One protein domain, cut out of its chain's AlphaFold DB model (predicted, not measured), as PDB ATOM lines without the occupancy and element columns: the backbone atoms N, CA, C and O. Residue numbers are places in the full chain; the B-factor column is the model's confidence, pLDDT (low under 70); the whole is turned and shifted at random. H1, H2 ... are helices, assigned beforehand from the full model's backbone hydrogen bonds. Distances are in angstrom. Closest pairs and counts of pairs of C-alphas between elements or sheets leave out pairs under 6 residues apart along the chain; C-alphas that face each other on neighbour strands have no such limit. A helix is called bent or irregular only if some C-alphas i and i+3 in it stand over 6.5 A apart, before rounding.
ATOM      1  N   GLU A   2     215.209 339.317 230.876       80.88
ATOM      2  CA  GLU A   2     215.946 339.521 232.139       80.88
ATOM      3  C   GLU A   2     216.075 338.275 233.025       80.88
ATOM      4  O   GLU A   2     217.176 337.965 233.461       80.88
ATOM      5  N   LYS A   3     215.002 337.497 233.234       78.88
ATOM      6  CA  LYS A   3     215.082 336.257 234.037       78.88
ATOM      7  C   LYS A   3     216.129 335.267 233.511       78.88
ATOM      8  O   LYS A   3     216.879 334.700 234.295       78.88
ATOM      9  N   ARG A   4     216.227 335.113 232.185       84.88
ATOM     10  CA  ARG A   4     217.214 334.218 231.558       84.88
ATOM     11  C   ARG A   4     218.637 334.758 231.698       84.88
ATOM     12  O   ARG A   4     219.565 333.978 231.880       84.88
ATOM     13  N   LEU A   5     218.804 336.080 231.632       89.31
ATOM     14  CA  LEU A   5     220.094 336.731 231.860       89.31
ATOM     15  C   LEU A   5     220.549 336.564 233.317       89.31
ATOM     16  O   LEU A   5     221.702 336.219 233.552       89.31
ATOM     17  N   VAL A   6     219.643 336.741 234.281       87.31
ATOM     18  CA  VAL A   6     219.921 336.564 235.715       87.31
ATOM     19  C   VAL A   6     220.299 335.118 236.033       87.31
ATOM     20  O   VAL A   6     221.270 334.889 236.753       87.31
ATOM     21  N   GLU A   7     219.598 334.135 235.466       88.44
ATOM     22  CA  GLU A   7     219.940 332.715 235.627       88.44
ATOM     23  C   GLU A   7     221.313 332.378 235.036       88.44
ATOM     24  O   GLU A   7     222.111 331.686 235.673       88.44
ATOM     25  N   LEU A   8     221.626 332.907 233.848       90.19
ATOM     26  CA  LEU A   8     222.932 332.730 233.217       90.19
ATOM     27  C   LEU A   8     224.054 333.336 234.072       90.19
ATOM     28  O   LEU A   8     225.065 332.675 234.310       90.19
ATOM     29  N   LEU A   9     223.860 334.559 234.574       87.81
ATOM     30  CA  LEU A   9     224.834 335.245 235.424       87.81
ATOM     31  C   LEU A   9     225.031 334.504 236.754       87.81
ATOM     32  O   LEU A   9     226.157 334.300 237.197       87.81
ATOM     33  N   THR A  10     223.941 334.024 237.355       84.81
ATOM     34  CA  THR A  10     223.974 333.232 238.595       84.81
ATOM     35  C   THR A  10     224.737 331.922 238.395       84.81
ATOM     36  O   THR A  10     225.563 331.549 239.227       84.81
ATOM     37  N   SER A  11     224.530 331.249 237.259       85.94
ATOM     38  CA  SER A  11     225.279 330.045 236.880       85.94
ATOM     39  C   SER A  11     226.781 330.321 236.732       85.94
ATOM     40  O   SER A  11     227.602 329.572 237.261       85.94
ATOM     41  N   GLN A  12     227.154 331.432 236.090       88.44
ATOM     42  CA  GLN A  12     228.555 331.838 235.935       88.44
ATOM     43  C   GLN A  12     229.224 332.167 237.279       88.44
ATOM     44  O   GLN A  12     230.362 331.762 237.515       88.44
ATOM     45  N   ILE A  13     228.509 332.833 238.190       86.81
ATOM     46  CA  ILE A  13     228.989 333.136 239.547       86.81
ATOM     47  C   ILE A  13     229.240 331.839 240.336       86.81
ATOM     48  O   ILE A  13     230.290 331.698 240.965       86.81
ATOM     49  N   HIS A  14     228.333 330.858 240.239       85.25
ATOM     50  CA  HIS A  14     228.518 329.546 240.864       85.25
ATOM     51  C   HIS A  14     229.700 328.767 240.274       85.25
ATOM     52  O   HIS A  14     230.468 328.166 241.026       85.25
ATOM     53  N   GLN A  15     229.884 328.795 238.949       86.88
ATOM     54  CA  GLN A  15     231.040 328.171 238.290       86.88
ATOM     55  C   GLN A  15     232.367 328.816 238.712       86.88
ATOM     56  O   GLN A  15     233.373 328.122 238.827       86.88
ATOM     57  N   ALA A  16     232.360 330.117 239.013       87.81
ATOM     58  CA  ALA A  16     233.503 330.841 239.564       87.81
ATOM     59  C   ALA A  16     233.754 330.563 241.064       87.81
ATOM     60  O   ALA A  16     234.625 331.188 241.667       87.81
ATOM     61  N   GLY A  17     233.001 329.649 241.688       83.62
ATOM     62  CA  GLY A  17     233.157 329.280 243.098       83.62
ATOM     63  C   GLY A  17     232.645 330.332 244.086       83.62
ATOM     64  O   GLY A  17     232.855 330.194 245.292       83.62
ATOM     65  N   MET A  18     231.961 331.369 243.604       80.25
ATOM     66  CA  MET A  18     231.350 332.395 244.442       80.25
ATOM     67  C   MET A  18     229.923 331.979 244.811       80.25
ATOM     68  O   MET A  18     229.146 331.541 243.964       80.25
ATOM     69  N   LYS A  19     229.564 332.120 246.091       78.56
ATOM     70  CA  LYS A  19     228.182 331.945 246.559       78.56
ATOM     71  C   LYS A  19     227.526 333.320 246.659       78.56
ATOM     72  O   LYS A  19     228.007 334.125 247.459       78.56
ATOM     73  N   PRO A  20     226.463 333.597 245.883       74.25
ATOM     74  CA  PRO A  20     225.681 334.811 246.055       74.25
ATOM     75  C   PRO A  20     225.208 334.905 247.503       74.25
ATOM     76  O   PRO A  20     224.735 333.916 248.070       74.25
ATOM     77  N   ALA A  21     225.357 336.082 248.105       75.56
ATOM     78  CA  ALA A  21     224.736 336.340 249.392       75.56
ATOM     79  C   ALA A  21     223.211 336.182 249.251       75.56
ATOM     80  O   ALA A  21     222.664 336.501 248.187       75.56
ATOM     81  N   PRO A  22     222.512 335.682 250.285       71.00
ATOM     82  CA  PRO A  22     221.061 335.736 250.291       71.00
ATOM     83  C   PRO A  22     220.622 337.194 250.143       71.00
ATOM     84  O   PRO A  22     221.282 338.106 250.640       71.00
ATOM     85  N   LEU A  23     219.505 337.410 249.451       72.69
ATOM     86  CA  LEU A  23     218.909 338.740 249.407       72.69
ATOM     87  C   LEU A  23     218.588 339.200 250.843       72.69
ATOM     88  O   LEU A  23     218.226 338.349 251.665       72.69
ATOM     89  N   PRO A  24     218.704 340.503 251.158       65.31
ATOM     90  CA  PRO A  24     218.527 341.017 252.520       65.31
ATOM     91  C   PRO A  24     217.201 340.600 253.170       65.31
ATOM     92  O   PRO A  24     217.148 340.331 254.366       65.31
ATOM     93  N   GLU A  25     216.132 340.481 252.383       66.81
ATOM     94  CA  GLU A  25     214.816 340.017 252.827       66.81
ATOM     95  C   GLU A  25     214.774 338.541 253.268       66.81
ATOM     96  O   GLU A  25     213.892 338.151 254.029       66.81
ATOM     97  N   ASN A  26     215.730 337.723 252.824       69.88
ATOM     98  CA  ASN A  26     215.850 336.306 253.171       69.88
ATOM     99  C   ASN A  26     216.906 336.055 254.254       69.88
ATOM    100  O   ASN A  26     217.033 334.932 254.755       69.88
ATOM    101  N   GLU A  27     217.681 337.077 254.615       72.19
ATOM    102  CA  GLU A  27     218.721 336.964 255.621       72.19
ATOM    103  C   GLU A  27     218.111 336.983 257.027       72.19
ATOM    104  O   GLU A  27     217.696 338.011 257.557       72.19
ATOM    105  N   LYS A  28     218.055 335.803 257.654       74.88
ATOM    106  CA  LYS A  28     217.582 335.645 259.031       74.88
ATOM    107  C   LYS A  28     218.761 335.633 259.993       74.88
ATOM    108  O   LYS A  28     219.656 334.789 259.896       74.88
ATOM    109  N   ILE A  29     218.735 336.530 260.973       81.94
ATOM    110  CA  ILE A  29     219.666 336.469 262.100       81.94
ATOM    111  C   ILE A  29     219.171 335.377 263.052       81.94
ATOM    112  O   ILE A  29     218.082 335.488 263.611       81.94
ATOM    113  N   SER A  30     219.957 334.309 263.207       82.19
ATOM    114  CA  SER A  30     219.628 333.196 264.102       82.19
ATOM    115  C   SER A  30     219.738 333.596 265.573       82.19
ATOM    116  O   SER A  30     220.557 334.444 265.935       82.19
ATOM    117  N   ASP A  31     218.982 332.919 266.439       83.38
ATOM    118  CA  ASP A  31     219.029 333.130 267.894       83.38
ATOM    119  C   ASP A  31     220.443 332.947 268.466       83.38
ATOM    120  O   ASP A  31     220.851 333.655 269.383       83.38
ATOM    121  N   GLU A  32     221.234 332.063 267.861       85.75
ATOM    122  CA  GLU A  32     222.640 331.827 268.194       85.75
ATOM    123  C   GLU A  32     223.526 333.052 267.917       85.75
ATOM    124  O   GLU A  32     224.375 333.421 268.732       85.75
ATOM    125  N   LYS A  33     223.297 333.748 266.794       86.31
ATOM    126  CA  LYS A  33     223.988 335.009 266.487       86.31
ATOM    127  C   LYS A  33     223.545 336.123 267.435       86.31
ATOM    128  O   LYS A  33     224.379 336.919 267.854       86.31
ATOM    129  N   ILE A  34     222.267 336.156 267.816       85.88
ATOM    130  CA  ILE A  34     221.741 337.122 268.793       85.88
ATOM    131  C   ILE A  34     222.369 336.887 270.174       85.88
ATOM    132  O   ILE A  34     222.780 337.841 270.833       85.88
ATOM    133  N   ALA A  35     222.492 335.627 270.596       88.19
ATOM    134  CA  ALA A  35     223.154 335.254 271.842       88.19
ATOM    135  C   ALA A  35     224.631 335.669 271.839       88.19
ATOM    136  O   ALA A  35     225.102 336.260 272.807       88.19
ATOM    137  N   ARG A  36     225.334 335.464 270.719       90.88
ATOM    138  CA  ARG A  36     226.719 335.919 270.555       90.88
ATOM    139  C   ARG A  36     226.858 337.440 270.643       90.88
ATOM    140  O   ARG A  36     227.801 337.924 271.253       90.88
ATOM    141  N   ILE A  37     225.927 338.196 270.058       90.44
ATOM    142  CA  ILE A  37     225.925 339.665 270.153       90.44
ATOM    143  C   ILE A  37     225.718 340.108 271.604       90.44
ATOM    144  O   ILE A  37     226.394 341.026 272.047       90.44
ATOM    145  N   ARG A  38     224.831 339.450 272.358       90.25
ATOM    146  CA  ARG A  38     224.641 339.731 273.790       90.25
ATOM    147  C   ARG A  38     225.873 339.423 274.636       90.25
ATOM    148  O   ARG A  38     226.127 340.148 275.587       90.25
ATOM    149  N   ASP A  39     226.610 338.375 274.290       92.25
ATOM    150  CA  ASP A  39     227.842 337.989 274.985       92.25
ATOM    151  C   ASP A  39     228.996 338.963 274.689       92.25
ATOM    152  O   ASP A  39     229.718 339.383 275.588       92.25
ATOM    153  N   MET A  40     229.135 339.384 273.426       93.81
ATOM    154  CA  MET A  40     230.202 340.295 272.994       93.81
ATOM    155  C   MET A  40     229.912 341.776 273.276       93.81
ATOM    156  O   MET A  40     230.851 342.549 273.450       93.81
ATOM    157  N   TYR A  41     228.635 342.168 273.283       93.75
ATOM    158  CA  TYR A  41     228.165 343.552 273.412       93.75
ATOM    159  C   TYR A  41     226.929 343.627 274.329       93.75
ATOM    160  O   TYR A  41     225.810 343.899 273.867       93.75
ATOM    161  N   PRO A  42     227.086 343.343 275.632       89.00
ATOM    162  CA  PRO A  42     225.973 343.269 276.580       89.00
ATOM    163  C   PRO A  42     225.182 344.581 276.704       89.00
ATOM    164  O   PRO A  42     223.979 344.550 276.955       89.00
ATOM    165  N   GLU A  43     225.814 345.730 276.468       91.69
ATOM    166  CA  GLU A  43     225.199 347.056 276.546       91.69
ATOM    167  C   GLU A  43     224.152 347.326 275.452       91.69
ATOM    168  O   GLU A  43     223.205 348.080 275.678       91.69
ATOM    169  N   ILE A  44     224.283 346.690 274.280       91.12
ATOM    170  CA  ILE A  44     223.344 346.839 273.152       91.12
ATOM    171  C   ILE A  44     222.611 345.545 272.795       91.12
ATOM    172  O   ILE A  44     221.632 345.592 272.048       91.12
ATOM    173  N   GLY A  45     223.048 344.395 273.310       88.56
ATOM    174  CA  GLY A  45     222.554 343.085 272.894       88.56
ATOM    175  C   GLY A  45     221.038 342.931 273.024       88.56
ATOM    176  O   GLY A  45     220.391 342.371 272.137       88.56
ATOM    177  N   ASP A  46     220.442 343.498 274.073       88.81
ATOM    178  CA  ASP A  46     218.989 343.487 274.258       88.81
ATOM    179  C   ASP A  46     218.240 344.430 273.314       88.81
ATOM    180  O   ASP A  46     217.167 344.072 272.811       88.81
ATOM    181  N   ALA A  47     218.809 345.599 273.017       89.31
ATOM    182  CA  ALA A  47     218.243 346.536 272.052       89.31
ATOM    183  C   ALA A  47     218.270 345.944 270.633       89.31
ATOM    184  O   ALA A  47     217.255 345.973 269.933       89.31
ATOM    185  N   VAL A  48     219.384 345.318 270.245       90.12
ATOM    186  CA  VAL A  48     219.537 344.624 268.958       90.12
ATOM    187  C   VAL A  48     218.569 343.444 268.858       90.12
ATOM    188  O   VAL A  48     217.837 343.335 267.876       90.12
ATOM    189  N   ALA A  49     218.472 342.608 269.898       87.00
ATOM    190  CA  ALA A  49     217.506 341.509 269.934       87.00
ATOM    191  C   ALA A  49     216.054 342.008 269.799       87.00
ATOM    192  O   ALA A  49     215.230 341.385 269.127       87.00
ATOM    193  N   SER A  50     215.730 343.144 270.421       88.12
ATOM    194  CA  SER A  50     214.414 343.781 270.317       88.12
ATOM    195  C   SER A  50     214.117 344.277 268.899       88.12
ATOM    196  O   SER A  50     213.029 344.025 268.377       88.12
ATOM    197  N   LEU A  51     215.088 344.921 268.244       89.81
ATOM    198  CA  LEU A  51     214.965 345.373 266.856       89.81
ATOM    199  C   LEU A  51     214.766 344.204 265.889       89.81
ATOM    200  O   LEU A  51     213.869 344.268 265.053       89.81
ATOM    201  N   ILE A  52     215.528 343.119 266.048       87.19
ATOM    202  CA  ILE A  52     215.395 341.916 265.214       87.19
ATOM    203  C   ILE A  52     213.996 341.311 265.362       87.19
ATOM    204  O   ILE A  52     213.337 341.029 264.366       87.19
ATOM    205  N   ARG A  53     213.484 341.177 266.595       86.88
ATOM    206  CA  ARG A  53     212.116 340.674 266.824       86.88
ATOM    207  C   ARG A  53     211.055 341.555 266.169       86.88
ATOM    208  O   ARG A  53     210.135 341.032 265.544       86.88
ATOM    209  N   LYS A  54     211.180 342.881 266.289       85.50
ATOM    210  CA  LYS A  54     210.259 343.829 265.640       85.50
ATOM    211  C   LYS A  54     210.329 343.729 264.119       85.50
ATOM    212  O   LYS A  54     209.287 343.730 263.472       85.50
ATOM    213  N   ASN A  55     211.529 343.609 263.556       85.50
ATOM    214  CA  ASN A  55     211.716 343.465 262.117       85.50
ATOM    215  C   ASN A  55     211.092 342.157 261.601       85.50
ATOM    216  O   ASN A  55     210.251 342.207 260.708       85.50
ATOM    217  N   ASN A  56     211.372 341.026 262.255       83.50
ATOM    218  CA  ASN A  56     210.780 339.726 261.923       83.50
ATOM    219  C   ASN A  56     209.243 339.755 261.997       83.50
ATOM    220  O   ASN A  56     208.566 339.169 261.153       83.50
ATOM    221  N   TYR A  57     208.678 340.444 262.995       84.00
ATOM    222  CA  TYR A  57     207.231 340.623 263.125       84.00
ATOM    223  C   TYR A  57     206.632 341.404 261.951       84.00
ATOM    224  O   TYR A  57     205.615 340.995 261.389       84.00
ATOM    225  N   LEU A  58     207.266 342.513 261.561       85.31
ATOM    226  CA  LEU A  58     206.824 343.326 260.430       85.31
ATOM    227  C   LEU A  58     206.948 342.561 259.111       85.31
ATOM    228  O   LEU A  58     205.989 342.531 258.345       85.31
ATOM    229  N   GLN A  59     208.073 341.880 258.881       79.38
ATOM    230  CA  GLN A  59     208.263 341.023 257.709       79.38
ATOM    231  C   GLN A  59     207.204 339.917 257.647       79.38
ATOM    232  O   GLN A  59     206.589 339.724 256.602       79.38
ATOM    233  N   SER A  60     206.916 339.253 258.772       79.00
ATOM    234  CA  SER A  60     205.874 338.220 258.838       79.00
ATOM    235  C   SER A  60     204.492 338.783 258.511       79.00
ATOM    236  O   SER A  60     203.737 338.133 257.800       79.00
ATOM    237  N   ARG A  61     204.163 340.001 258.967       77.88
ATOM    238  CA  ARG A  61     202.900 340.659 258.601       77.88
ATOM    239  C   ARG A  61     202.819 340.977 257.114       77.88
ATOM    240  O   ARG A  61     201.781 340.715 256.522       77.88
ATOM    241  N   VAL A  62     203.892 341.503 256.525       76.31
ATOM    242  CA  VAL A  62     203.953 341.791 255.082       76.31
ATOM    243  C   VAL A  62     203.784 340.503 254.270       76.31
ATOM    244  O   VAL A  62     203.032 340.469 253.298       76.31
ATOM    245  N   GLN A  63     204.419 339.416 254.707       70.75
ATOM    246  CA  GLN A  63     204.345 338.122 254.033       70.75
ATOM    247  C   GLN A  63     202.976 337.451 254.213       70.75
ATOM    248  O   GLN A  63     202.457 336.878 253.265       70.75
ATOM    249  N   GLN A  64     202.343 337.598 255.380       68.81
ATOM    250  CA  GLN A  64     200.960 337.170 255.615       68.81
ATOM    251  C   GLN A  64     199.960 337.962 254.769       68.81
ATOM    252  O   GLN A  64     199.050 337.364 254.205       68.81
ATOM    253  N   SER A  65     200.138 339.281 254.628       63.88
ATOM    254  CA  SER A  65     199.306 340.076 253.719       63.88
ATOM    255  C   SER A  65     199.509 339.685 252.254       63.88
ATOM    256  O   SER A  65     198.543 339.661 251.503       63.88
ATOM    257  N   ALA A  66     200.730 339.304 251.859       56.91
ATOM    258  CA  ALA A  66     201.004 338.793 250.515       56.91
ATOM    259  C   ALA A  66     200.374 337.405 250.283       56.91
ATOM    260  O   ALA A  66     199.749 337.175 249.257       56.91
ATOM    261  N   GLN A  67     200.443 336.500 251.262       52.66
ATOM    262  CA  GLN A  67     199.841 335.160 251.179       52.66
ATOM    263  C   GLN A  67     198.306 335.187 251.207       52.66
ATOM    264  O   GLN A  67     197.663 334.322 250.617       52.66
ATOM    265  N   GLN A  68     197.704 336.179 251.870       52.06
ATOM    266  CA  GLN A  68     196.261 336.425 251.796       52.06
ATOM    267  C   GLN A  68     195.834 336.963 250.422       52.06
ATOM    268  O   GLN A  68     194.729 336.653 249.986       52.06
ATOM    269  N   ALA A  69     196.710 337.691 249.721       48.62
ATOM    270  CA  ALA A  69     196.486 338.101 248.335       48.62
ATOM    271  C   ALA A  69     196.657 336.929 247.342       48.62
ATOM    272  O   ALA A  69     195.926 336.836 246.365       48.62
ATOM    273  N   GLU A  70     197.543 335.964 247.616       44.88
ATOM    274  CA  GLU A  70     197.778 334.797 246.739       44.88
ATOM    275  C   GLU A  70     196.640 333.747 246.736       44.88
ATOM    276  O   GLU A  70     196.608 332.870 245.871       44.88
ATOM    277  N   GLY A  71     195.678 333.827 247.667       44.88
ATOM    278  CA  GLY A  71     194.485 332.964 247.705       44.88
ATOM    279  C   GLY A  71     193.358 333.381 246.746       44.88
ATOM    280  O   GLY A  71     192.425 332.607 246.511       44.88
ATOM    281  N   HIS A  72     193.449 334.580 246.168       41.06
ATOM    282  CA  HIS A  72     192.534 335.095 245.157       41.06
ATOM    283  C   HIS A  72     193.327 335.271 243.859       41.06
ATOM    284  O   HIS A  72     194.138 336.174 243.713       41.06
TER     285      HIS A  72
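This is residues 2 to 72 of the 221 residues of an uncharacterized protein of Escherichia coli KTE14 (UniProt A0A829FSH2). Look first for one long helix, H3, with the short H2 folded back beside its beginning as a lopsided hairpin; from H2 a long link leads off to H1, a separate arm with no helix against it. The 71 printed residues hold three named helices, in the order H1, H2, H3, and no named strand: all helix. The whole is extended and flat, with a radius of gyration of the C-alphas of 17.5 A and spans of 47 by 41 by 15 A.

Start at H3, residues 42 to 69, which touches H2, residues 31 to 40, with residues 44 to 49 alone. Their closest C-alphas, of Arg 38 and Gly 45, are 4.1 A apart. This helical hairpin runs opposite ways at a shallow tilt of 22 degrees. H1, residues 2 to 15, is apart from both. Every O i to N i+4 pair is within hydrogen-bond range in H1 and H2, and 22 of 24 in H3.

Find C-alpha 42 at (225.973, 343.269, 276.580); from there H3 runs 41.2 A to C-alpha 69 at (196.486, 338.101, 248.335). It is irregular: C-alphas 43 and 46 are 7.5 A apart. H2 measures 14.2 A, and H1 19.9 A from C-alpha 2 at (215.946, 339.521, 232.139).

The C-alphas farthest apart, of Arg 4 and Glu 43, are 47.5 A apart. The printed part has no cut. H1 to H2 is a long link of 15 residues; H2 to H3 is tight. Look for pLDDT under 70 at residues 24 to 26 and 64 to 72.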